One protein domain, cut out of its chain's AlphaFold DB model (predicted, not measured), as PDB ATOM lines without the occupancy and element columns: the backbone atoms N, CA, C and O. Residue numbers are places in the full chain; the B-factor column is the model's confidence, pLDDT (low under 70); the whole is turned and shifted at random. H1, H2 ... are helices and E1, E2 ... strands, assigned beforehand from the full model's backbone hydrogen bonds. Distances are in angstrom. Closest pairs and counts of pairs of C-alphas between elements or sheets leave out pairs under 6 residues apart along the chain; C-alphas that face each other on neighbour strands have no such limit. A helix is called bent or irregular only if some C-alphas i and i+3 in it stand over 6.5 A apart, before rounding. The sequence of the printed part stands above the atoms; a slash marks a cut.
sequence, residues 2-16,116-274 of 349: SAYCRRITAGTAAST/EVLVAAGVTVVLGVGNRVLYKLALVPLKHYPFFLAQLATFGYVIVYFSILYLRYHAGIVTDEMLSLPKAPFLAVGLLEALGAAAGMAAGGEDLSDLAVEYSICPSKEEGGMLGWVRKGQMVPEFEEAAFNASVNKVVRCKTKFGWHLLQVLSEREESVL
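Overview. This is residues 2 to 16 and 116 to 274 of the 349 residues of an uncharacterized protein of Camellia sinensis (UniProt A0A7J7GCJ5). A small head, made of a strongly twisted sheet of four strands curled round the helix H7, with H5 and H6 outside it, bears a long arm of three well separated helices. H4 leads from the arm into the head, while H2 and H1 form the rest of an open frame whose helices do not pack together, with little H3 at the far turn between H2 and H4. The printed part has 174 residues, with seven named helices and four named strands in the order E1 H1 H2 H3 H4 H5 H6 E2 H7 E3 E4. The sheet, order E2 E1 E4 E3, is antiparallel, and the class is mixed, helices and strands. The whole is extended, with a radius of gyration of the C-alphas of 26.3 A and spans of 79 by 36 by 32 A.

Along the chain. E1, residues 4 to 13, begins at C-alpha 4 (35.733, 25.145, 15.460), measures 27.1 A and bends by 57 degrees at residue 7. H1, residues 116 to 137, measures 31.1 A from C-alpha 116 (59.482, 64.033, -43.175). H2, residues 146 to 170, measures 36.3 A; H3 is residues 176 to 179. H4, residues 183 to 203, measures 30.4 A. H5 is residues 208 to 215, and H6, residues 219 to 223, is irregular, but only just: C-alphas 219 and 222 are 6.9 A apart. E2 is residues 226 to 230, H7 residues 237 to 245 and E3 residues 251 to 256. E4, residues 259 to 270, measures 29.5 A, bends by 69 degrees at residue 266 and ends at C-alpha 270 (31.361, 25.032, 13.783).

Arrangement. In the sheet, E1 and E4 are antiparallel neighbours at 160 degrees, with N 7 and O 267 2.9 A apart, within hydrogen-bond range. E2 pairs with E1 through N 230 and O 6, 2.8 A. E3 and E4 form a hairpin, with N 252 and O 263 2.8 A apart. There are three layers, helices on both faces of the sheet: H7 on one face, H5 on the other. The sheet curls round H7; the closest C-alphas of H7 and E3 are those of Glu 238 and Thr 256, 5.9 A. H5 is over E1 at a height over the sheet of 7.6 A and runs along the strands, at 20 degrees to E1 on the local plane; their closest C-alphas, of Gly 11 and Ala 212, are 4.8 A apart. H5 and H6 touch, their closest C-alphas being those of Val 213 and Lys 221, 4.9 A. H1, H2, H3 and H4 touch no helix and are not on the sheet; H2 and H3 are only just apart, with closest C-alphas at 8.4 A. Every O i to N i+4 pair is within hydrogen-bond range in H1, H2, H4 and H5, against 4 of 5 in H7 and 0 of 1 in H6, where 1 of 2 O i to N i+3 pairs is; H3 is too short for an O i to N i+4 pair.

Size, cuts and confidence. The C-alphas farthest apart, of Glu 116 and Leu 274, are 82.5 A apart. Residues 116 to 164 and 180 to 206 stand free. Residues 17 to 115 are not printed, and C-alphas 16 and 116 are 59.6 A apart across this cut. Of the links that are printed whole, none is long. The mean pLDDT of the printed part is 78.8; residues 2 to 16, 200 to 206 and 271 to 273 of this predicted model are under 70.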
ATOM      1  N   SER A   2      32.714  24.204  22.179       33.62
ATOM      2  CA  SER A   2      32.522  24.072  20.726       33.62
ATOM      3  C   SER A   2      33.876  23.913  20.046       33.62
ATOM      4  O   SER A   2      34.797  24.705  20.283       33.62
ATOM      5  N   ALA A   3      34.009  22.863  19.247       39.69
ATOM      6  CA  ALA A   3      35.145  22.693  18.365       39.69
ATOM      7  C   ALA A   3      34.867  23.494  17.080       39.69
ATOM      8  O   ALA A   3      33.759  23.478  16.550       39.69
ATOM      9  N   TYR A   4      35.846  24.280  16.635       42.75
ATOM     10  CA  TYR A   4      35.733  25.145  15.460       42.75
ATOM     11  C   TYR A   4      36.789  24.716  14.442       42.75
ATOM     12  O   TYR A   4      37.934  24.438  14.808       42.75
ATOM     13  N   CYS A   5      36.410  24.674  13.166       38.16
ATOM     14  CA  CYS A   5      37.320  24.441  12.047       38.16
ATOM     15  C   CYS A   5      37.551  25.757  11.304       38.16
ATOM     16  O   CYS A   5      36.592  26.468  10.986       38.16
ATOM     17  N   ARG A   6      38.803  26.058  10.946       45.19
ATOM     18  CA  ARG A   6      39.133  27.251  10.152       45.19
ATOM     19  C   ARG A   6      39.829  26.880   8.856       45.19
ATOM     20  O   ARG A   6      40.735  26.052   8.861       45.19
ATOM     21  N   ARG A   7      39.410  27.494   7.749       39.00
ATOM     22  CA  ARG A   7      40.108  27.383   6.467       39.00
ATOM     23  C   ARG A   7      41.218  28.420   6.427       39.00
ATOM     24  O   ARG A   7      40.938  29.608   6.584       39.00
ATOM     25  N   ILE A   8      42.455  27.975   6.243       54.41
ATOM     26  CA  ILE A   8      43.629  28.840   6.394       54.41
ATOM     27  C   ILE A   8      44.504  28.759   5.148       54.41
ATOM     28  O   ILE A   8      44.718  27.680   4.596       54.41
ATOM     29  N   THR A   9      45.049  29.906   4.764       45.94
ATOM     30  CA  THR A   9      46.189  30.008   3.853       45.94
ATOM     31  C   THR A   9      47.387  30.514   4.646       45.94
ATOM     32  O   THR A   9      47.251  31.470   5.413       45.94
ATOM     33  N   ALA A  10      48.548  29.871   4.506       49.22
ATOM     34  CA  ALA A  10      49.768  30.249   5.209       49.22
ATOM     35  C   ALA A  10      51.009  30.243   4.304       49.22
ATOM     36  O   ALA A  10      51.265  29.294   3.562       49.22
ATOM     37  N   GLY A  11      51.821  31.290   4.443       39.50
ATOM     38  CA  GLY A  11      53.152  31.414   3.854       39.50
ATOM     39  C   GLY A  11      54.228  31.429   4.941       39.50
ATOM     40  O   GLY A  11      54.054  32.059   5.984       39.50
ATOM     41  N   THR A  12      55.343  30.732   4.722       36.44
ATOM     42  CA  THR A  12      56.510  30.726   5.631       36.44
ATOM     43  C   THR A  12      57.692  31.432   5.002       36.44
ATOM     44  O   THR A  12      58.115  31.035   3.925       36.44
ATOM     45  N   ALA A  13      58.280  32.403   5.697       34.84
ATOM     46  CA  ALA A  13      59.527  33.033   5.271       34.84
ATOM     47  C   ALA A  13      60.647  32.708   6.270       34.84
ATOM     48  O   ALA A  13      60.507  32.920   7.480       34.84
ATOM     49  N   ALA A  14      61.778  32.202   5.773       31.80
ATOM     50  CA  ALA A  14      62.983  32.004   6.571       31.80
ATOM     51  C   ALA A  14      63.887  33.241   6.502       31.80
ATOM     52  O   ALA A  14      64.086  33.828   5.444       31.80
ATOM     53  N   SER A  15      64.514  33.533   7.643       35.16
ATOM     54  CA  SER A  15      65.533  34.563   7.878       35.16
ATOM     55  C   SER A  15      65.028  35.983   8.174       35.16
ATOM     56  O   SER A  15      64.379  36.661   7.383       35.16
ATOM     57  N   THR A  16      65.439  36.459   9.348       40.22
ATOM     58  CA  THR A  16      65.201  37.768   9.979       40.22
ATOM     59  C   THR A  16      65.797  38.978   9.243       40.22
ATOM     60  O   THR A  16      65.806  40.070   9.802       40.22
ATOM     61  N   GLU A 116      59.723  65.375 -42.634       81.00
ATOM     62  CA  GLU A 116      59.482  64.033 -43.175       81.00
ATOM     63  C   GLU A 116      60.522  63.012 -42.677       81.00
ATOM     64  O   GLU A 116      60.173  61.917 -42.228       81.00
ATOM     65  N   VAL A 117      61.802  63.403 -42.646       88.19
ATOM     66  CA  VAL A 117      62.892  62.585 -42.092       88.19
ATOM     67  C   VAL A 117      62.722  62.375 -40.584       88.19
ATOM     68  O   VAL A 117      62.922  61.260 -40.100       88.19
ATOM     69  N   LEU A 118      62.308  63.399 -39.834       88.62
ATOM     70  CA  LEU A 118      62.008  63.283 -38.401       88.62
ATOM     71  C   LEU A 118      60.830  62.340 -38.128       88.62
ATOM     72  O   LEU A 118      60.896  61.532 -37.198       88.62
ATOM     73  N   VAL A 119      59.779  62.397 -38.948       88.50
ATOM     74  CA  VAL A 119      58.621  61.498 -38.848       88.50
ATOM     75  C   VAL A 119      59.030  60.060 -39.167       88.50
ATOM     76  O   VAL A 119      58.734  59.157 -38.386       88.50
ATOM     77  N   ALA A 120      59.772  59.836 -40.255       87.31
ATOM     78  CA  ALA A 120      60.264  58.509 -40.625       87.31
ATOM     79  C   ALA A 120      61.205  57.915 -39.558       87.31
ATOM     80  O   ALA A 120      61.100  56.731 -39.215       87.31
ATOM     81  N   ALA A 121      62.081  58.739 -38.977       91.56
ATOM     82  CA  ALA A 121      62.944  58.354 -37.861       91.56
ATOM     83  C   ALA A 121      62.129  58.018 -36.598       91.56
ATOM     84  O   ALA A 121      62.382  57.010 -35.939       91.56
ATOM     85  N   GLY A 122      61.102  58.811 -36.280       93.06
ATOM     86  CA  GLY A 122      60.200  58.539 -35.161       93.06
ATOM     87  C   GLY A 122      59.450  57.216 -35.328       93.06
ATOM     88  O   GLY A 122      59.457  56.377 -34.426       93.06
ATOM     89  N   VAL A 123      58.865  56.984 -36.506       92.50
ATOM     90  CA  VAL A 123      58.127  55.754 -36.835       92.50
ATOM     91  C   VAL A 123      59.025  54.523 -36.739       92.50
ATOM     92  O   VAL A 123      58.632  53.525 -36.134       92.50
ATOM     93  N   THR A 124      60.246  54.589 -37.275       91.25
ATOM     94  CA  THR A 124      61.204  53.472 -37.206       91.25
ATOM     95  C   THR A 124      61.658  53.177 -35.778       91.25
ATOM     96  O   THR A 124      61.765  52.004 -35.411       91.25
ATOM     97  N   VAL A 125      61.847  54.197 -34.936       94.56
ATOM     98  CA  VAL A 125      62.137  54.005 -33.505       94.56
ATOM     99  C   VAL A 125      60.953  53.356 -32.786       94.56
ATOM    100  O   VAL A 125      61.156  52.383 -32.058       94.56
ATOM    101  N   VAL A 126      59.723  53.828 -33.009       91.25
ATOM    102  CA  VAL A 126      58.522  53.250 -32.378       91.25
ATOM    103  C   VAL A 126      58.318  51.793 -32.798       91.25
ATOM    104  O   VAL A 126      58.131  50.936 -31.935       91.25
ATOM    105  N   LEU A 127      58.420  51.485 -34.093       89.31
ATOM    106  CA  LEU A 127      58.317  50.114 -34.608       89.31
ATOM    107  C   LEU A 127      59.436  49.216 -34.076       89.31
ATOM    108  O   LEU A 127      59.172  48.090 -33.655       89.31
ATOM    109  N   GLY A 128      60.677  49.709 -34.049       88.12
ATOM    110  CA  GLY A 128      61.825  48.955 -33.550       88.12
ATOM    111  C   GLY A 128      61.719  48.637 -32.057       88.12
ATOM    112  O   GLY A 128      61.946  47.497 -31.642       88.12
ATOM    113  N   VAL A 129      61.326  49.623 -31.243       92.19
ATOM    114  CA  VAL A 129      61.095  49.439 -29.803       92.19
ATOM    115  C   VAL A 129      59.889  48.531 -29.568       92.19
ATOM    116  O   VAL A 129      59.996  47.582 -28.790       92.19
ATOM    117  N   GLY A 130      58.781  48.758 -30.275       87.69
ATOM    118  CA  GLY A 130      57.572  47.942 -30.185       87.69
ATOM    119  C   GLY A 130      57.844  46.473 -30.498       87.69
ATOM    120  O   GLY A 130      57.515  45.607 -29.691       87.69
ATOM    121  N   ASN A 131      58.540  46.185 -31.600       87.88
ATOM    122  CA  ASN A 131      58.908  44.820 -31.977       87.88
ATOM    123  C   ASN A 131      59.766  44.132 -30.896       87.88
ATOM    124  O   ASN A 131      59.544  42.974 -30.537       87.88
ATOM    125  N   ARG A 132      60.712  44.870 -30.301       86.12
ATOM    126  CA  ARG A 132      61.563  44.356 -29.218       86.12
ATOM    127  C   ARG A 132      60.779  44.082 -27.931       86.12
ATOM    128  O   ARG A 132      61.075  43.110 -27.235       86.12
ATOM    129  N   VAL A 133      59.806  44.932 -27.606       87.00
ATOM    130  CA  VAL A 133      58.917  44.752 -26.449       87.00
ATOM    131  C   VAL A 133      57.996  43.552 -26.670       87.00
ATOM    132  O   VAL A 133      57.914  42.700 -25.790       87.00
ATOM    133  N   LEU A 134      57.385  43.425 -27.851       82.12
ATOM    134  CA  LEU A 134      56.511  42.300 -28.202       82.12
ATOM    135  C   LEU A 134      57.235  40.954 -28.099       82.12
ATOM    136  O   LEU A 134      56.698  40.017 -27.512       82.12
ATOM    137  N   TYR A 135      58.482  40.871 -28.573       83.75
ATOM    138  CA  TYR A 135      59.285  39.651 -28.443       83.75
ATOM    139  C   TYR A 135      59.535  39.266 -26.976       83.75
ATOM    140  O   TYR A 135      59.505  38.091 -26.623       83.75
ATOM    141  N   LYS A 136      59.752  40.251 -26.095       80.19
ATOM    142  CA  LYS A 136      59.905  39.991 -24.655       80.19
ATOM    143  C   LYS A 136      58.590  39.614 -23.980       80.19
ATOM    144  O   LYS A 136      58.609  38.778 -23.084       80.19
ATOM    145  N   LEU A 137      57.470  40.191 -24.409       79.38
ATOM    146  CA  LEU A 137      56.146  39.836 -23.896       79.38
ATOM    147  C   LEU A 137      55.736  38.413 -24.291       79.38
ATOM    148  O   LEU A 137      55.082  37.742 -23.502       79.38
ATOM    149  N   ALA A 138      56.176  37.918 -25.451       75.31
ATOM    150  CA  ALA A 138      55.920  36.542 -25.881       75.31
ATOM    151  C   ALA A 138      56.561  35.478 -24.965       75.31
ATOM    152  O   ALA A 138      56.116  34.334 -24.949       75.31
ATOM    153  N   LEU A 139      57.586  35.848 -24.188       79.94
ATOM    154  CA  LEU A 139      58.235  34.964 -23.215       79.94
ATOM    155  C   LEU A 139      57.489  34.901 -21.869       79.94
ATOM    156  O   LEU A 139      57.842  34.086 -21.019       79.94
ATOM    157  N   VAL A 140      56.481  35.754 -21.656       80.12
ATOM    158  CA  VAL A 140      55.715  35.837 -20.406       80.12
ATOM    159  C   VAL A 140      54.371  35.115 -20.579       80.12
ATOM    160  O   VAL A 140      53.665  35.370 -21.557       80.12
ATOM    161  N   PRO A 141      53.952  34.241 -19.643       77.44
ATOM    162  CA  PRO A 141      52.639  33.604 -19.698       77.44
ATOM    163  C   PRO A 141      51.521  34.619 -19.388       77.44
ATOM    164  O   PRO A 141      51.060  34.742 -18.255       77.44
ATOM    165  N   LEU A 142      51.050  35.328 -20.422       74.94
ATOM    166  CA  LEU A 142      50.051  36.410 -20.329       74.94
ATOM    167  C   LEU A 142      48.687  35.975 -19.763       74.94
ATOM    168  O   LEU A 142      47.910  36.818 -19.325       74.94
ATOM    169  N   LYS A 143      48.403  34.666 -19.718       72.00
ATOM    170  CA  LYS A 143      47.176  34.102 -19.129       72.00
ATOM    171  C   LYS A 143      46.975  34.472 -17.653       72.00
ATOM    172  O   LYS A 143      45.842  34.510 -17.195       72.00
ATOM    173  N   HIS A 144      48.058  34.762 -16.930       74.12
ATOM    174  CA  HIS A 144      48.008  35.176 -15.525       74.12
ATOM    175  C   HIS A 144      47.779  36.686 -15.343       74.12
ATOM    176  O   HIS A 144      47.631  37.145 -14.218       74.12
ATOM    177  N   TYR A 145      47.707  37.461 -16.434       77.62
ATOM    178  CA  TYR A 145      47.583  38.922 -16.395       77.62
ATOM    179  C   TYR A 145      46.406  39.422 -17.256       77.62
ATOM    180  O   TYR A 145      46.611  40.164 -18.224       77.62
ATOM    181  N   PRO A 146      45.154  39.053 -16.920       74.19
ATOM    182  CA  PRO A 146      43.977  39.417 -17.714       74.19
ATOM    183  C   PRO A 146      43.780  40.938 -17.828       74.19
ATOM    184  O   PRO A 146      43.389  41.435 -18.881       74.19
ATOM    185  N   PHE A 147      44.127  41.696 -16.784       75.12
ATOM    186  CA  PHE A 147      44.034  43.160 -16.784       75.12
ATOM    187  C   PHE A 147      45.013  43.829 -17.754       75.12
ATOM    188  O   PHE A 147      44.641  44.779 -18.440       75.12
ATOM    189  N   PHE A 148      46.243  43.317 -17.859       80.75
ATOM    190  CA  PHE A 148      47.234  43.836 -18.806       80.75
ATOM    191  C   PHE A 148      46.774  43.628 -20.252       80.75
ATOM    192  O   PHE A 148      46.850  44.544 -21.071       80.75
ATOM    193  N   LEU A 149      46.239  42.441 -20.552       78.94
ATOM    194  CA  LEU A 149      45.673  42.129 -21.865       78.94
ATOM    195  C   LEU A 149      44.481  43.030 -22.201       78.94
ATOM    196  O   LEU A 149      44.411  43.550 -23.315       78.94
ATOM    197  N   ALA A 150      43.581  43.252 -21.240       78.31
ATOM    198  CA  ALA A 150      42.446  44.148 -21.416       78.31
ATOM    199  C   ALA A 150      42.909  45.578 -21.730       78.31
ATOM    200  O   ALA A 150      42.462  46.161 -22.713       78.31
ATOM    201  N   GLN A 151      43.863  46.119 -20.967       82.25
ATOM    202  CA  GLN A 151      44.407  47.459 -21.209       82.25
ATOM    203  C   GLN A 151      45.089  47.567 -22.578       82.25
ATOM    204  O   GLN A 151      44.829  48.521 -23.312       82.25
ATOM    205  N   LEU A 152      45.920  46.587 -22.953       83.38
ATOM    206  CA  LEU A 152      46.585  46.556 -24.257       83.38
ATOM    207  C   LEU A 152      45.568  46.554 -25.411       83.38
ATOM    208  O   LEU A 152      45.750  47.281 -26.389       83.38
ATOM    209  N   ALA A 153      44.482  45.788 -25.275       81.62
ATOM    210  CA  ALA A 153      43.390  45.773 -26.241       81.62
ATOM    211  C   ALA A 153      42.673  47.131 -26.317       81.62
ATOM    212  O   ALA A 153      42.424  47.619 -27.420       81.62
ATOM    213  N   THR A 154      42.406  47.781 -25.179       84.31
ATOM    214  CA  THR A 154      41.781  49.112 -25.136       84.31
ATOM    215  C   THR A 154      42.653  50.170 -25.814       84.31
ATOM    216  O   THR A 154      42.157  50.929 -26.645       84.31
ATOM    217  N   PHE A 155      43.962  50.198 -25.538       83.12
ATOM    218  CA  PHE A 155      44.889  51.116 -26.214       83.12
ATOM    219  C   PHE A 155      44.966  50.850 -27.720       83.12
ATOM    220  O   PHE A 155      44.921  51.791 -28.514       83.12
ATOM    221  N   GLY A 156      45.033  49.578 -28.122       85.62
ATOM    222  CA  GLY A 156      45.025  49.194 -29.533       85.62
ATOM    223  C   GLY A 156      43.748  49.641 -30.244       85.62
ATOM    224  O   GLY A 156      43.816  50.257 -31.308       85.62
ATOM    225  N   TYR A 157      42.590  49.407 -29.623       88.25
ATOM    226  CA  TYR A 157      41.296  49.853 -30.133       88.25
ATOM    227  C   TYR A 157      41.247  51.372 -30.314       88.25
ATOM    228  O   TYR A 157      40.831  51.844 -31.368       88.25
ATOM    229  N   VAL A 158      41.719  52.138 -29.326       87.06
ATOM    230  CA  VAL A 158      41.754  53.605 -29.380       87.06
ATOM    231  C   VAL A 158      42.594  54.097 -30.565       87.06
ATOM    232  O   VAL A 158      42.137  54.948 -31.330       87.06
ATOM    233  N   ILE A 159      43.790  53.535 -30.768       85.62
ATOM    234  CA  ILE A 159      44.676  53.901 -31.886       85.62
ATOM    235  C   ILE A 159      44.010  53.605 -33.234       85.62
ATOM    236  O   ILE A 159      43.998  54.463 -34.120       85.62
ATOM    237  N   VAL A 160      43.438  52.410 -33.392       88.88
ATOM    238  CA  VAL A 160      42.740  52.011 -34.623       88.88
ATOM    239  C   VAL A 160      41.524  52.907 -34.870       88.88
ATOM    240  O   VAL A 160      41.355  53.414 -35.978       88.88
ATOM    241  N   TYR A 161      40.720  53.164 -33.838       89.88
ATOM    242  CA  TYR A 161      39.548  54.031 -33.913       89.88
ATOM    243  C   TYR A 161      39.918  55.442 -34.384       89.88
ATOM    244  O   TYR A 161      39.345  55.934 -35.357       89.88
ATOM    245  N   PHE A 162      40.914  56.078 -33.755       86.38
ATOM    246  CA  PHE A 162      41.339  57.427 -34.137       86.38
ATOM    247  C   PHE A 162      42.016  57.473 -35.510       86.38
ATOM    248  O   PHE A 162      41.836  58.452 -36.230       86.38
ATOM    249  N   SER A 163      42.719  56.412 -35.919       88.44
ATOM    250  CA  SER A 163      43.295  56.307 -37.268       88.44
ATOM    251  C   SER A 163      42.204  56.257 -38.342       88.44
ATOM    252  O   SER A 163      42.268  56.980 -39.335       88.44
ATOM    253  N   ILE A 164      41.158  55.453 -38.123       89.88
ATOM    254  CA  ILE A 164      39.997  55.383 -39.022       89.88
ATOM    255  C   ILE A 164      39.246  56.719 -39.033       89.88
ATOM    256  O   ILE A 164      38.868  57.201 -40.101       89.88
ATOM    257  N   LEU A 165      39.040  57.333 -37.866       87.19
ATOM    258  CA  LEU A 165      38.375  58.631 -37.755       87.19
ATOM    259  C   LEU A 165      39.149  59.725 -38.503       87.19
ATOM    260  O   LEU A 165      38.535  60.500 -39.232       87.19
ATOM    261  N   TYR A 166      40.479  59.740 -38.387       88.00
ATOM    262  CA  TYR A 166      41.357  60.661 -39.107       88.00
ATOM    263  C   TYR A 166      41.223  60.504 -40.627       88.00
ATOM    264  O   TYR A 166      41.014  61.490 -41.332       88.00
ATOM    265  N   LEU A 167      41.250  59.266 -41.132       88.75
ATOM    266  CA  LEU A 167      41.061  58.995 -42.562       88.75
ATOM    267  C   LEU A 167      39.685  59.463 -43.059       88.75
ATOM    268  O   LEU A 167      39.583  60.060 -44.129       88.75
ATOM    269  N   ARG A 168      38.621  59.231 -42.282       90.19
ATOM    270  CA  ARG A 168      37.257  59.656 -42.649       90.19
ATOM    271  C   ARG A 168      37.061  61.168 -42.577       90.19
ATOM    272  O   ARG A 168      36.306  61.707 -43.384       90.19
ATOM    273  N   TYR A 169      37.733  61.831 -41.640       88.94
ATOM    274  CA  TYR A 169      37.773  63.288 -41.548       88.94
ATOM    275  C   TYR A 169      38.453  63.884 -42.782       88.94
ATOM    276  O   TYR A 169      37.890  64.749 -43.447       88.94
ATOM    277  N   HIS A 170      39.606  63.334 -43.172       87.25
ATOM    278  CA  HIS A 170      40.344  63.804 -44.346       87.25
ATOM    279  C   HIS A 170      39.638  63.494 -45.678       87.25
ATOM    280  O   HIS A 170      39.851  64.190 -46.670       87.25
ATOM    281  N   ALA A 171      38.772  62.477 -45.695       89.62
ATOM    282  CA  ALA A 171      37.881  62.161 -46.809       89.62
ATOM    283  C   ALA A 171      36.613  63.042 -46.856       89.62
ATOM    284  O   ALA A 171      35.767  62.836 -47.725       89.62
ATOM    285  N   GLY A 172      36.439  63.983 -45.917       86.69
ATOM    286  CA  GLY A 172      35.278  64.878 -45.853       86.69
ATOM    287  C   GLY A 172      33.961  64.195 -45.462       86.69
ATOM    288  O   GLY A 172      32.900  64.801 -45.573       86.69
ATOM    289  N   ILE A 173      34.006  62.937 -45.005       87.75
ATOM    290  CA  ILE A 173      32.822  62.163 -44.589       87.75
ATOM    291  C   ILE A 173      32.369  62.569 -43.175       87.75
ATOM    292  O   ILE A 173      31.212  62.373 -42.812       87.75
ATOM    293  N   VAL A 174      33.288  63.103 -42.364       86.38
ATOM    294  CA  VAL A 174      33.044  63.545 -40.984       86.38
ATOM    295  C   VAL A 174      33.343  65.038 -40.897       86.38
ATOM    296  O   VAL A 174      34.473  65.443 -41.148       86.38
ATOM    297  N   THR A 175      32.342  65.847 -40.552       85.94
ATOM    298  CA  THR A 175      32.461  67.310 -40.428       85.94
ATOM    299  C   THR A 175      32.831  67.731 -39.001       85.94
ATOM    300  O   THR A 175      32.617  66.979 -38.048       85.94
ATOM    301  N   ASP A 176      33.360  68.948 -38.820       82.31
ATOM    302  CA  ASP A 176      33.731  69.482 -37.494       82.31
ATOM    303  C   ASP A 176      32.544  69.546 -36.519       82.31
ATOM    304  O   ASP A 176      32.714  69.341 -35.316       82.31
ATOM    305  N   GLU A 177      31.324  69.739 -37.027       82.38
ATOM    306  CA  GLU A 177      30.105  69.682 -36.216       82.38
ATOM    307  C   GLU A 177      29.887  68.293 -35.598       82.38
ATOM    308  O   GLU A 177      29.504  68.197 -34.433       82.38
ATOM    309  N   MET A 178      30.226  67.210 -36.307       78.19
ATOM    310  CA  MET A 178      30.154  65.844 -35.766       78.19
ATOM    311  C   MET A 178      31.191  65.589 -34.657       78.19
ATOM    312  O   MET A 178      31.004  64.695 -33.832       78.19
ATOM    313  N   LEU A 179      32.272  66.376 -34.608       79.06
ATOM    314  CA  LEU A 179      33.340  66.292 -33.601       79.06
ATOM    315  C   LEU A 179      33.165  67.283 -32.437       79.06
ATOM    316  O   LEU A 179      33.949  67.249 -31.480       79.06
ATOM    317  N   SER A 180      32.146  68.146 -32.510       82.19
ATOM    318  CA  SER A 180      31.907  69.273 -31.597       82.19
ATOM    319  C   SER A 180      31.275  68.894 -30.252       82.19
ATOM    320  O   SER A 180      31.001  69.763 -29.424       82.19
ATOM    321  N   LEU A 181      31.075  67.599 -29.991       78.88
ATOM    322  CA  LEU A 181      30.557  67.126 -28.711       78.88
ATOM    323  C   LEU A 181      31.441  67.621 -27.551       78.88
ATOM    324  O   LEU A 181      32.673  67.566 -27.649       78.88
ATOM    325  N   PRO A 182      30.853  68.063 -26.425       82.12
ATOM    326  CA  PRO A 182      31.625  68.437 -25.250       82.12
ATOM    327  C   PRO A 182      32.375  67.204 -24.729       82.12
ATOM    328  O   PRO A 182      31.784  66.282 -24.175       82.12
ATOM    329  N   LYS A 183      33.701  67.178 -24.914       79.69
ATOM    330  CA  LYS A 183      34.580  66.049 -24.537       79.69
ATOM    331  C   LYS A 183      34.849  65.978 -23.028       79.69
ATOM    332  O   LYS A 183      35.188  64.919 -22.507       79.69
ATOM    333  N   ALA A 184      34.673  67.097 -22.323       83.25
ATOM    334  CA  ALA A 184      34.909  67.231 -20.886       83.25
ATOM    335  C   ALA A 184      34.134  66.221 -20.006       83.25
ATOM    336  O   ALA A 184      34.776  65.589 -19.167       83.25
ATOM    337  N   PRO A 185      32.813  65.996 -20.180       84.31
ATOM    338  CA  PRO A 185      32.085  64.991 -19.401       84.31
ATOM    339  C   PRO A 185      32.611  63.565 -19.612       84.31
ATOM    340  O   PRO A 185      32.745  62.823 -18.645       84.31
ATOM    341  N   PHE A 186      32.985  63.186 -20.838       82.44
ATOM    342  CA  PHE A 186      33.543  61.856 -21.115       82.44
ATOM    343  C   PHE A 186      34.918  61.659 -20.467       82.44
ATOM    344  O   PHE A 186      35.202  60.595 -19.921       82.44
ATOM    345  N   LEU A 187      35.749  62.706 -20.465       83.81
ATOM    346  CA  LEU A 187      37.039  62.691 -19.779       83.81
ATOM    347  C   LEU A 187      36.868  62.546 -18.258       83.81
ATOM    348  O   LEU A 187      37.615  61.810 -17.619       83.81
ATOM    349  N   ALA A 188      35.868  63.222 -17.685       86.00
ATOM    350  CA  ALA A 188      35.559  63.140 -16.262       86.00
ATOM    351  C   ALA A 188      35.075  61.739 -15.853       86.00
ATOM    352  O   ALA A 188      35.526  61.227 -14.830       86.00
ATOM    353  N   VAL A 189      34.221  61.100 -16.662       86.81
ATOM    354  CA  VAL A 189      33.775  59.712 -16.435       86.81
ATOM    355  C   VAL A 189      34.963  58.748 -16.466       86.81
ATOM    356  O   VAL A 189      35.137  57.978 -15.524       86.81
ATOM    357  N   GLY A 190      35.828  58.849 -17.481       84.19
ATOM    358  CA  GLY A 190      37.018  57.997 -17.582       84.19
ATOM    359  C   GLY A 190      38.013  58.206 -16.436       84.19
ATOM    360  O   GLY A 190      38.595  57.246 -15.934       84.19
ATOM    361  N   LEU A 191      38.183  59.447 -15.965       87.56
ATOM    362  CA  LEU A 191      39.018  59.741 -14.799       87.56
ATOM    363  C   LEU A 191      38.434  59.135 -13.515       87.56
ATOM    364  O   LEU A 191      39.181  58.571 -12.717       87.56
ATOM    365  N   LEU A 192      37.117  59.236 -13.315       87.00
ATOM    366  CA  LEU A 192      36.449  58.658 -12.147       87.00
ATOM    367  C   LEU A 192      36.574  57.132 -12.125       87.00
ATOM    368  O   LEU A 192      36.865  56.556 -11.081       87.00
ATOM    369  N   GLU A 193      36.388  56.492 -13.278       85.06
ATOM    370  CA  GLU A 193      36.531  55.045 -13.435       85.06
ATOM    371  C   GLU A 193      37.970  54.593 -13.155       85.06
ATOM    372  O   GLU A 193      38.189  53.661 -12.381       85.06
ATOM    373  N   ALA A 194      38.963  55.309 -13.696       80.12
ATOM    374  CA  ALA A 194      40.374  55.028 -13.443       80.12
ATOM    375  C   ALA A 194      40.744  55.187 -11.959       80.12
ATOM    376  O   ALA A 194      41.464  54.352 -11.408       80.12
ATOM    377  N   LEU A 195      40.232  56.228 -11.294       82.56
ATOM    378  CA  LEU A 195      40.421  56.434  -9.855       82.56
ATOM    379  C   LEU A 195      39.730  55.343  -9.029       82.56
ATOM    380  O   LEU A 195      40.318  54.860  -8.063       82.56
ATOM    381  N   GLY A 196      38.525  54.922  -9.419       82.25
ATOM    382  CA  GLY A 196      37.805  53.821  -8.781       82.25
ATOM    383  C   GLY A 196      38.556  52.494  -8.895       82.25
ATOM    384  O   GLY A 196      38.740  51.801  -7.895       82.25
ATOM    385  N   ALA A 197      39.071  52.175 -10.084       76.00
ATOM    386  CA  ALA A 197      39.885  50.984 -10.311       76.00
ATOM    387  C   ALA A 197      41.202  51.028  -9.515       76.00
ATOM    388  O   ALA A 197      41.565  50.049  -8.864       76.00
ATOM    389  N   ALA A 198      41.895  52.171  -9.510       72.31
ATOM    390  CA  ALA A 198      43.130  52.350  -8.750       72.31
ATOM    391  C   ALA A 198      42.909  52.233  -7.233       72.31
ATOM    392  O   ALA A 198      43.697  51.589  -6.542       72.31
ATOM    393  N   ALA A 199      41.822  52.810  -6.714       74.50
ATOM    394  CA  ALA A 199      41.447  52.683  -5.309       74.50
ATOM    395  C   ALA A 199      41.067  51.238  -4.945       74.50
ATOM    396  O   ALA A 199      41.455  50.761  -3.879       74.50
ATOM    397  N   GLY A 200      40.376  50.523  -5.840       67.31
ATOM    398  CA  GLY A 200      40.074  49.100  -5.678       67.31
ATOM    399  C   GLY A 200      41.335  48.240  -5.578       67.31
ATOM    400  O   GLY A 200      41.445  47.425  -4.666       67.31
ATOM    401  N   MET A 201      42.324  48.482  -6.445       62.75
ATOM    402  CA  MET A 201      43.623  47.793  -6.392       62.75
ATOM    403  C   MET A 201      44.442  48.150  -5.145       62.75
ATOM    404  O   MET A 201      45.171  47.315  -4.631       62.75
ATOM    405  N   ALA A 202      44.338  49.377  -4.631       57.50
ATOM    406  CA  ALA A 202      45.038  49.763  -3.404       57.50
ATOM    407  C   ALA A 202      44.396  49.164  -2.139       57.50
ATOM    408  O   ALA A 202      45.081  48.957  -1.138       57.50
ATOM    409  N   ALA A 203      43.086  48.905  -2.171       58.41
ATOM    410  CA  ALA A 203      42.357  48.267  -1.077       58.41
ATOM    411  C   ALA A 203      42.497  46.735  -1.094       58.41
ATOM    412  O   ALA A 203      42.550  46.113  -0.032       58.41
ATOM    413  N   GLY A 204      42.583  46.135  -2.283       56.25
ATOM    414  CA  GLY A 204      42.943  44.735  -2.482       56.25
ATOM    415  C   GLY A 204      44.456  44.590  -2.584       56.25
ATOM    416  O   GLY A 204      44.992  44.551  -3.685       56.25
ATOM    417  N   GLY A 205      45.153  44.555  -1.445       56.78
ATOM    418  CA  GLY A 205      46.571  44.180  -1.423       56.78
ATOM    419  C   GLY A 205      46.807  42.836  -2.125       56.78
ATOM    420  O   GLY A 205      45.871  42.057  -2.271       56.78
ATOM    421  N   GLU A 206      48.046  42.581  -2.562       61.28
ATOM    422  CA  GLU A 206      48.426  41.328  -3.235       61.28
ATOM    423  C   GLU A 206      47.860  40.106  -2.500       61.28
ATOM    424  O   GLU A 206      47.988  39.995  -1.274       61.28
ATOM    425  N   ASP A 207      47.228  39.201  -3.251       73.38
ATOM    426  CA  ASP A 207      46.649  37.995  -2.680       73.38
ATOM    427  C   ASP A 207      47.758  37.188  -1.993       73.38
ATOM    428  O   ASP A 207      48.814  36.901  -2.566       73.38
ATOM    429  N   LEU A 208      47.517  36.793  -0.738       79.00
ATOM    430  CA  LEU A 208      48.496  36.037   0.049       79.00
ATOM    431  C   LEU A 208      48.890  34.724  -0.647       79.00
ATOM    432  O   LEU A 208      49.972  34.199  -0.385       79.00
ATOM    433  N   SER A 209      48.043  34.210  -1.544       77.75
ATOM    434  CA  SER A 209      48.342  33.048  -2.376       77.75
ATOM    435  C   SER A 209      49.517  33.275  -3.316       77.75
ATOM    436  O   SER A 209      50.389  32.412  -3.396       77.75
ATOM    437  N   ASP A 210      49.599  34.433  -3.968       80.00
ATOM    438  CA  ASP A 210      50.673  34.735  -4.919       80.00
ATOM    439  C   ASP A 210      51.999  34.919  -4.174       80.00
ATOM    440  O   ASP A 210      53.022  34.324  -4.524       80.00
ATOM    441  N   LEU A 211      51.948  35.631  -3.045       81.12
ATOM    442  CA  LEU A 211      53.078  35.771  -2.125       81.12
ATOM    443  C   LEU A 211      53.523  34.419  -1.549       81.12
ATOM    444  O   LEU A 211      54.718  34.200  -1.326       81.12
ATOM    445  N   ALA A 212      52.591  33.494  -1.312       82.06
ATOM    446  CA  ALA A 212      52.920  32.149  -0.865       82.06
ATOM    447  C   ALA A 212      53.634  31.353  -1.968       82.06
ATOM    448  O   ALA A 212      54.654  30.729  -1.671       82.06
ATOM    449  N   VAL A 213      53.174  31.415  -3.223       81.75
ATOM    450  CA  VAL A 213      53.841  30.759  -4.367       81.75
ATOM    451  C   VAL A 213      55.254  31.294  -4.583       81.75
ATOM    452  O   VAL A 213      56.130  30.544  -5.005       81.75
ATOM    453  N   GLU A 214      55.524  32.559  -4.282       80.12
ATOM    454  CA  GLU A 214      56.859  33.124  -4.473       80.12
ATOM    455  C   GLU A 214      57.773  32.843  -3.265       80.12
ATOM    456  O   GLU A 214      58.834  32.216  -3.398       80.12
ATOM    457  N   TYR A 215      57.327  33.205  -2.059       80.38
ATOM    458  CA  TYR A 215      58.185  33.284  -0.871       80.38
ATOM    459  C   TYR A 215      58.010  32.145   0.136       80.38
ATOM    460  O   TYR A 215      58.873  31.988   1.002       80.38
ATOM    461  N   SER A 216      56.938  31.346   0.056       82.38
ATOM    462  CA  SER A 216      56.699  30.287   1.045       82.38
ATOM    463  C   SER A 216      57.747  29.175   0.955       82.38
ATOM    464  O   SER A 216      58.261  28.858  -0.122       82.38
ATOM    465  N   ILE A 217      58.046  28.570   2.105       82.62
ATOM    466  CA  ILE A 217      58.929  27.402   2.263       82.62
ATOM    467  C   ILE A 217      58.106  26.145   2.611       82.62
ATOM    468  O   ILE A 217      58.612  25.026   2.591       82.62
ATOM    469  N   CYS A 218      56.817  26.315   2.910       77.81
ATOM    470  CA  CYS A 218      55.896  25.225   3.208       77.81
ATOM    471  C   CYS A 218      55.620  24.395   1.941       77.81
ATOM    472  O   CYS A 218      55.482  24.988   0.871       77.81
ATOM    473  N   PRO A 219      55.442  23.063   2.036       80.19
ATOM    474  CA  PRO A 219      54.990  22.245   0.906       80.19
ATOM    475  C   PRO A 219      53.671  22.734   0.282       80.19
ATOM    476  O   PRO A 219      53.467  22.553  -0.910       80.19
ATOM    477  N   SER A 220      52.813  23.435   1.038       79.56
ATOM    478  CA  SER A 220      51.583  24.045   0.504       79.56
ATOM    479  C   SER A 220      51.826  25.204  -0.471       79.56
ATOM    480  O   SER A 220      50.871  25.748  -1.018       79.56
ATOM    481  N   LYS A 221      53.084  25.595  -0.717       84.69
ATOM    482  CA  LYS A 221      53.482  26.616  -1.696       84.69
ATOM    483  C   LYS A 221      52.854  26.396  -3.073       84.69
ATOM    484  O   LYS A 221      52.395  27.358  -3.677       84.69
ATOM    485  N   GLU A 222      52.821  25.152  -3.548       79.94
ATOM    486  CA  GLU A 222      52.286  24.808  -4.874       79.94
ATOM    487  C   GLU A 222      50.771  25.048  -4.975       79.94
ATOM    488  O   GLU A 222      50.261  25.357  -6.049       79.94
ATOM    489  N   GLU A 223      50.066  25.001  -3.843       79.31
ATOM    490  CA  GLU A 223      48.632  25.285  -3.725       79.31
ATOM    491  C   GLU A 223      48.357  26.723  -3.250       79.31
ATOM    492  O   GLU A 223      47.315  27.009  -2.657       79.31
ATOM    493  N   GLY A 224      49.309  27.644  -3.437       77.81
ATOM    494  CA  GLY A 224      49.162  29.031  -2.989       77.81
ATOM    495  C   GLY A 224      49.074  29.166  -1.469       77.81
ATOM    496  O   GLY A 224      48.404  30.055  -0.955       77.81
ATOM    497  N   GLY A 225      49.712  28.262  -0.729       82.69
ATOM    498  CA  GLY A 225      49.735  28.267   0.730       82.69
ATOM    499  C   GLY A 225      48.473  27.713   1.394       82.69
ATOM    500  O   GLY A 225      48.370  27.809   2.618       82.69
ATOM    501  N   MET A 226      47.512  27.152   0.654       83.25
ATOM    502  CA  MET A 226      46.280  26.622   1.248       83.25
ATOM    503  C   MET A 226      46.555  25.414   2.156       83.25
ATOM    504  O   MET A 226      47.214  24.458   1.765       83.25
ATOM    505  N   LEU A 227      46.039  25.456   3.387       82.44
ATOM    506  CA  LEU A 227      46.146  24.370   4.374       82.44
ATOM    507  C   LEU A 227      44.827  23.602   4.566       82.44
ATOM    508  O   LEU A 227      44.777  22.627   5.311       82.44
ATOM    509  N   GLY A 228      43.746  24.038   3.915       83.69
ATOM    510  CA  GLY A 228      42.418  23.454   4.096       83.69
ATOM    511  C   GLY A 228      41.814  23.770   5.469       83.69
ATOM    512  O   GLY A 228      42.120  24.803   6.066       83.69
ATOM    513  N   TRP A 229      40.902  22.909   5.933       81.69
ATOM    514  CA  TRP A 229      40.226  23.049   7.226       81.69
ATOM    515  C   TRP A 229      41.093  22.495   8.359       81.69
ATOM    516  O   TRP A 229      41.317  21.289   8.429       81.69
ATOM    517  N   VAL A 230      41.517  23.371   9.265       82.19
ATOM    518  CA  VAL A 230      42.358  23.039  10.418       82.19
ATOM    519  C   VAL A 230      41.508  22.961  11.685       82.19
ATOM    520  O   VAL A 230      40.713  23.865  11.966       82.19
ATOM    521  N   ARG A 231      41.696  21.881  12.451       83.69
ATOM    522  CA  ARG A 231      41.113  21.662  13.787       83.69
ATOM    523  C   ARG A 231      42.120  21.996  14.885       83.69
ATOM    524  O   ARG A 231      43.331  21.931  14.663       83.69
ATOM    525  N   LYS A 232      41.617  22.286  16.088       82.00
ATOM    526  CA  LYS A 232      42.467  22.409  17.282       82.00
ATOM    527  C   LYS A 232      43.231  21.104  17.526       82.00
ATOM    528  O   LYS A 232      42.656  20.022  17.429       82.00
ATOM    529  N   GLY A 233      44.522  21.207  17.815       81.75
ATOM    530  CA  GLY A 233      45.442  20.090  18.028       81.75
ATOM    531  C   GLY A 233      46.135  19.556  16.769       81.75
ATOM    532  O   GLY A 233      46.993  18.686  16.894       81.75
ATOM    533  N   GLN A 234      45.809  20.049  15.567       80.56
ATOM    534  CA  GLN A 234      46.485  19.617  14.332       80.56
ATOM    535  C   GLN A 234      47.783  20.384  14.047       80.56
ATOM    536  O   GLN A 234      48.647  19.876  13.334       80.56
ATOM    537  N   MET A 235      47.915  21.605  14.572       85.62
ATOM    538  CA  MET A 235      49.038  22.505  14.297       85.62
ATOM    539  C   MET A 235      49.857  22.782  15.559       85.62
ATOM    540  O   MET A 235      49.477  22.422  16.672       85.62
ATOM    541  N   VAL A 236      51.008  23.437  15.387       87.88
ATOM    542  CA  VAL A 236      51.811  23.894  16.528       87.88
ATOM    543  C   VAL A 236      51.044  24.949  17.340       87.88
ATOM    544  O   VAL A 236      50.377  25.790  16.730       87.88
ATOM    545  N   PRO A 237      51.149  24.949  18.684       90.75
ATOM    546  CA  PRO A 237      50.331  25.804  19.548       90.75
ATOM    547  C   PRO A 237      50.396  27.292  19.189       90.75
ATOM    548  O   PRO A 237      49.375  27.970  19.181       90.75
ATOM    549  N   GLU A 238      51.577  27.792  18.818       89.69
ATOM    550  CA  GLU A 238      51.783  29.205  18.484       89.69
ATOM    551  C   GLU A 238      51.116  29.598  17.155       89.69
ATOM    552  O   GLU A 238      50.680  30.737  16.973       89.69
ATOM    553  N   PHE A 239      51.035  28.658  16.208       88.88
ATOM    554  CA  PHE A 239      50.324  28.857  14.945       88.88
ATOM    555  C   PHE A 239      48.817  28.770  15.156       88.88
ATOM    556  O   PHE A 239      48.072  29.595  14.632       88.88
ATOM    557  N   GLU A 240      48.382  27.785  15.940       89.25
ATOM    558  CA  GLU A 240      46.984  27.580  16.290       89.25
ATOM    559  C   GLU A 240      46.402  28.806  16.996       89.25
ATOM    560  O   GLU A 240      45.385  29.339  16.561       89.25
ATOM    561  N   GLU A 241      47.070  29.313  18.031       89.69
ATOM    562  CA  GLU A 241      46.605  30.483  18.776       89.69
ATOM    563  C   GLU A 241      46.414  31.697  17.855       89.69
ATOM    564  O   GLU A 241      45.373  32.353  17.885       89.69
ATOM    565  N   ALA A 242      47.374  31.952  16.961       88.19
ATOM    566  CA  ALA A 242      47.263  33.028  15.983       88.19
ATOM    567  C   ALA A 242      46.130  32.790  14.970       88.19
ATOM    568  O   ALA A 242      45.402  33.725  14.633       88.19
ATOM    569  N   ALA A 243      45.950  31.550  14.512       87.81
ATOM    570  CA  ALA A 243      44.905  31.181  13.566       87.81
ATOM    571  C   ALA A 243      43.495  31.270  14.157       87.81
ATOM    572  O   ALA A 243      42.581  31.687  13.450       87.81
ATOM    573  N   PHE A 244      43.301  30.902  15.426       88.06
ATOM    574  CA  PHE A 244      41.999  30.941  16.100       88.06
ATOM    575  C   PHE A 244      41.666  32.310  16.711       88.06
ATOM    576  O   PHE A 244      40.491  32.615  16.897       88.06
ATOM    577  N   ASN A 245      42.660  33.160  16.975       89.94
ATOM    578  CA  ASN A 245      42.438  34.526  17.466       89.94
ATOM    579  C   ASN A 245      42.245  35.553  16.326       89.94
ATOM    580  O   ASN A 245      41.688  36.630  16.524       89.94
ATOM    581  N   ALA A 246      42.696  35.244  15.105       86.44
ATOM    582  CA  ALA A 246      42.530  36.127  13.951       86.44
ATOM    583  C   ALA A 246      41.055  36.288  13.533       86.44
ATOM    584  O   ALA A 246      40.262  35.356  13.636       86.44
ATOM    585  N   SER A 247      40.685  37.452  13.000       85.56
ATOM    586  CA  SER A 247      39.389  37.644  12.339       85.56
ATOM    587  C   SER A 247      39.419  37.107  10.904       85.56
ATOM    588  O   SER A 247      40.475  37.094  10.265       85.56
ATOM    589  N   VAL A 248      38.257  36.723  10.370       84.19
ATOM    590  CA  VAL A 248      38.120  36.288   8.971       84.19
ATOM    591  C   VAL A 248      38.641  37.376   8.015       84.19
ATOM    592  O   VAL A 248      38.474  38.571   8.261       84.19
ATOM    593  N   ASN A 249      39.322  36.949   6.953       80.50
ATOM    594  CA  ASN A 249      40.008  37.726   5.918       80.50
ATOM    595  C   ASN A 249      41.164  38.624   6.380       80.50
ATOM    596  O   ASN A 249      41.738  39.338   5.560       80.50
ATOM    597  N   LYS A 250      41.576  38.560   7.650       81.50
ATOM    598  CA  LYS A 250      42.704  39.346   8.162       81.50
ATOM    599  C   LYS A 250      44.008  38.554   8.118       81.50
ATOM    600  O   LYS A 250      44.064  37.415   8.578       81.50
ATOM    601  N   VAL A 251      45.068  39.191   7.619       84.00
ATOM    602  CA  VAL A 251      46.427  38.637   7.643       84.00
ATOM    603  C   VAL A 251      47.057  38.875   9.016       84.00
ATOM    604  O   VAL A 251      47.084  40.001   9.521       84.00
ATOM    605  N   VAL A 252      47.573  37.812   9.626       85.69
ATOM    606  CA  VAL A 252      48.241  37.819  10.932       85.69
ATOM    607  C   VAL A 252      49.614  37.170  10.799       85.69
ATOM    608  O   VAL A 252      49.819  36.266   9.994       85.69
ATOM    609  N   ARG A 253      50.577  37.644  11.592       87.62
ATOM    610  CA  ARG A 253      51.915  37.053  11.681       87.62
ATOM    611  C   ARG A 253      52.057  36.241  12.961       87.62
ATOM    612  O   ARG A 253      51.654  36.711  14.024       87.62
ATOM    613  N   CYS A 254      52.697  35.084  12.882       86.88
ATOM    614  CA  CYS A 254      53.084  34.310  14.055       86.88
ATOM    615  C   CYS A 254      54.506  33.765  13.914       86.88
ATOM    616  O   CYS A 254      55.055  33.647  12.815       86.88
ATOM    617  N   LYS A 255      55.129  33.482  15.056       88.12
ATOM    618  CA  LYS A 255      56.468  32.906  15.130       88.12
ATOM    619  C   LYS A 255      56.346  31.514  15.725       88.12
ATOM    620  O   LYS A 255      55.821  31.369  16.822       88.12
ATOM    621  N   THR A 256      56.859  30.517  15.019       89.31
ATOM    622  CA  THR A 256      56.903  29.131  15.491       89.31
ATOM    623  C   THR A 256      58.345  28.623  15.479       89.31
ATOM    624  O   THR A 256      59.279  29.340  15.103       89.31
ATOM    625  N   LYS A 257      58.540  27.353  15.848       86.94
ATOM    626  CA  LYS A 257      59.830  26.657  15.722       86.94
ATOM    627  C   LYS A 257      60.339  26.593  14.274       86.94
ATOM    628  O   LYS A 257      61.542  26.478  14.069       86.94
ATOM    629  N   PHE A 258      59.444  26.698  13.293       82.31
ATOM    630  CA  PHE A 258      59.763  26.661  11.863       82.31
ATOM    631  C   PHE A 258      60.075  28.042  11.268       82.31
ATOM    632  O   PHE A 258      60.453  28.131  10.102       82.31
ATOM    633  N   GLY A 259      59.966  29.119  12.055       87.38
ATOM    634  CA  GLY A 259      60.279  30.481  11.625       87.38
ATOM    635  C   GLY A 259      59.089  31.429  11.726       87.38
ATOM    636  O   GLY A 259      58.278  31.335  12.648       87.38
ATOM    637  N   TRP A 260      59.025  32.392  10.805       88.50
ATOM    638  CA  TRP A 260      57.929  33.355  10.722       88.50
ATOM    639  C   TRP A 260      56.897  32.899   9.700       88.50
ATOM    640  O   TRP A 260      57.235  32.506   8.581       88.50
ATOM    641  N   HIS A 261      55.634  32.988  10.097       86.19
ATOM    642  CA  HIS A 261      54.493  32.606   9.287       86.19
ATOM    643  C   HIS A 261      53.571  33.809   9.132       86.19
ATOM    644  O   HIS A 261      53.296  34.518  10.106       86.19
ATOM    645  N   LEU A 262      53.086  34.012   7.915       88.06
ATOM    646  CA  LEU A 262      51.942  34.863   7.619       88.06
ATOM    647  C   LEU A 262      50.757  33.944   7.354       88.06
ATOM    648  O   LEU A 262      50.872  33.017   6.554       88.06
ATOM    649  N   LEU A 263      49.645  34.182   8.036       87.94
ATOM    650  CA  LEU A 263      48.429  33.391   7.903       87.94
ATOM    651  C   LEU A 263      47.222  34.293   7.692       87.94
ATOM    652  O   LEU A 263      47.145  35.385   8.255       87.94
ATOM    653  N   GLN A 264      46.279  33.820   6.888       84.69
ATOM    654  CA  GLN A 264      44.990  34.459   6.663       84.69
ATOM    655  C   GLN A 264      43.891  33.424   6.869       84.69
ATOM    656  O   GLN A 264      43.921  32.336   6.286       84.69
ATOM    657  N   VAL A 265      42.923  33.764   7.717       86.75
ATOM    658  CA  VAL A 265      41.741  32.931   7.952       86.75
ATOM    659  C   VAL A 265      40.705  33.273   6.893       86.75
ATOM    660  O   VAL A 265      40.210  34.393   6.879       86.75
ATOM    661  N   LEU A 266      40.367  32.332   6.020       83.69
ATOM    662  CA  LEU A 266      39.399  32.550   4.938       83.69
ATOM    663  C   LEU A 266      37.959  32.327   5.398       83.69
ATOM    664  O   LEU A 266      37.045  33.027   4.977       83.69
ATOM    665  N   SER A 267      37.748  31.334   6.260       80.12
ATOM    666  CA  SER A 267      36.422  30.995   6.772       80.12
ATOM    667  C   SER A 267      36.511  30.262   8.101       80.12
ATOM    668  O   SER A 267      37.458  29.515   8.353       80.12
ATOM    669  N   GLU A 268      35.483  30.433   8.920       81.69
ATOM    670  CA  GLU A 268      35.283  29.733  10.184       81.69
ATOM    671  C   GLU A 268      33.958  28.973  10.125       81.69
ATOM    672  O   GLU A 268      32.976  29.482   9.583       81.69
ATOM    673  N   ARG A 269      33.943  27.742  10.643       77.75
ATOM    674  CA  ARG A 269      32.722  26.946  10.800       77.75
ATOM    675  C   ARG A 269      32.734  26.197  12.125       77.75
ATOM    676  O   ARG A 269      33.801  25.815  12.614       77.75
ATOM    677  N   GLU A 270      31.548  25.945  12.659       70.38
ATOM    678  CA  GLU A 270      31.361  25.032  13.783       70.38
ATOM    679  C   GLU A 270      31.594  23.592  13.328       70.38
ATOM    680  O   GLU A 270      31.226  23.196  12.218       70.38
ATOM    681  N   GLU A 271      32.296  22.822  14.152       66.00
ATOM    682  CA  GLU A 271      32.469  21.395  13.927       66.00
ATOM    683  C   GLU A 271      31.218  20.667  14.417       66.00
ATOM    684  O   GLU A 271      30.906  20.689  15.609       66.00
ATOM    685  N   SER A 272      30.511  20.003  13.501       64.50
ATOM    686  CA  SER A 272      29.519  19.002  13.871       64.50
ATOM    687  C   SER A 272      30.253  17.732  14.297       64.50
ATOM    688  O   SER A 272      31.007  17.128  13.529       64.50
ATOM    689  N   VAL A 273      30.088  17.355  15.563       66.06
ATOM    690  CA  VAL A 273      30.607  16.086  16.075       66.06
ATOM    691  C   VAL A 273      29.658  14.995  15.609       66.06
ATOM    692  O   VAL A 273      28.553  14.899  16.129       66.06
ATOM    693  N   LEU A 274      30.100  14.190  14.643       73.38
ATOM    694  CA  LEU A 274      29.366  13.000  14.222       73.38
ATOM    695  C   LEU A 274      29.537  11.901  15.276       73.38
ATOM    696  O   LEU A 274      30.672  11.576  15.649       73.38
TER     697      LEU A 274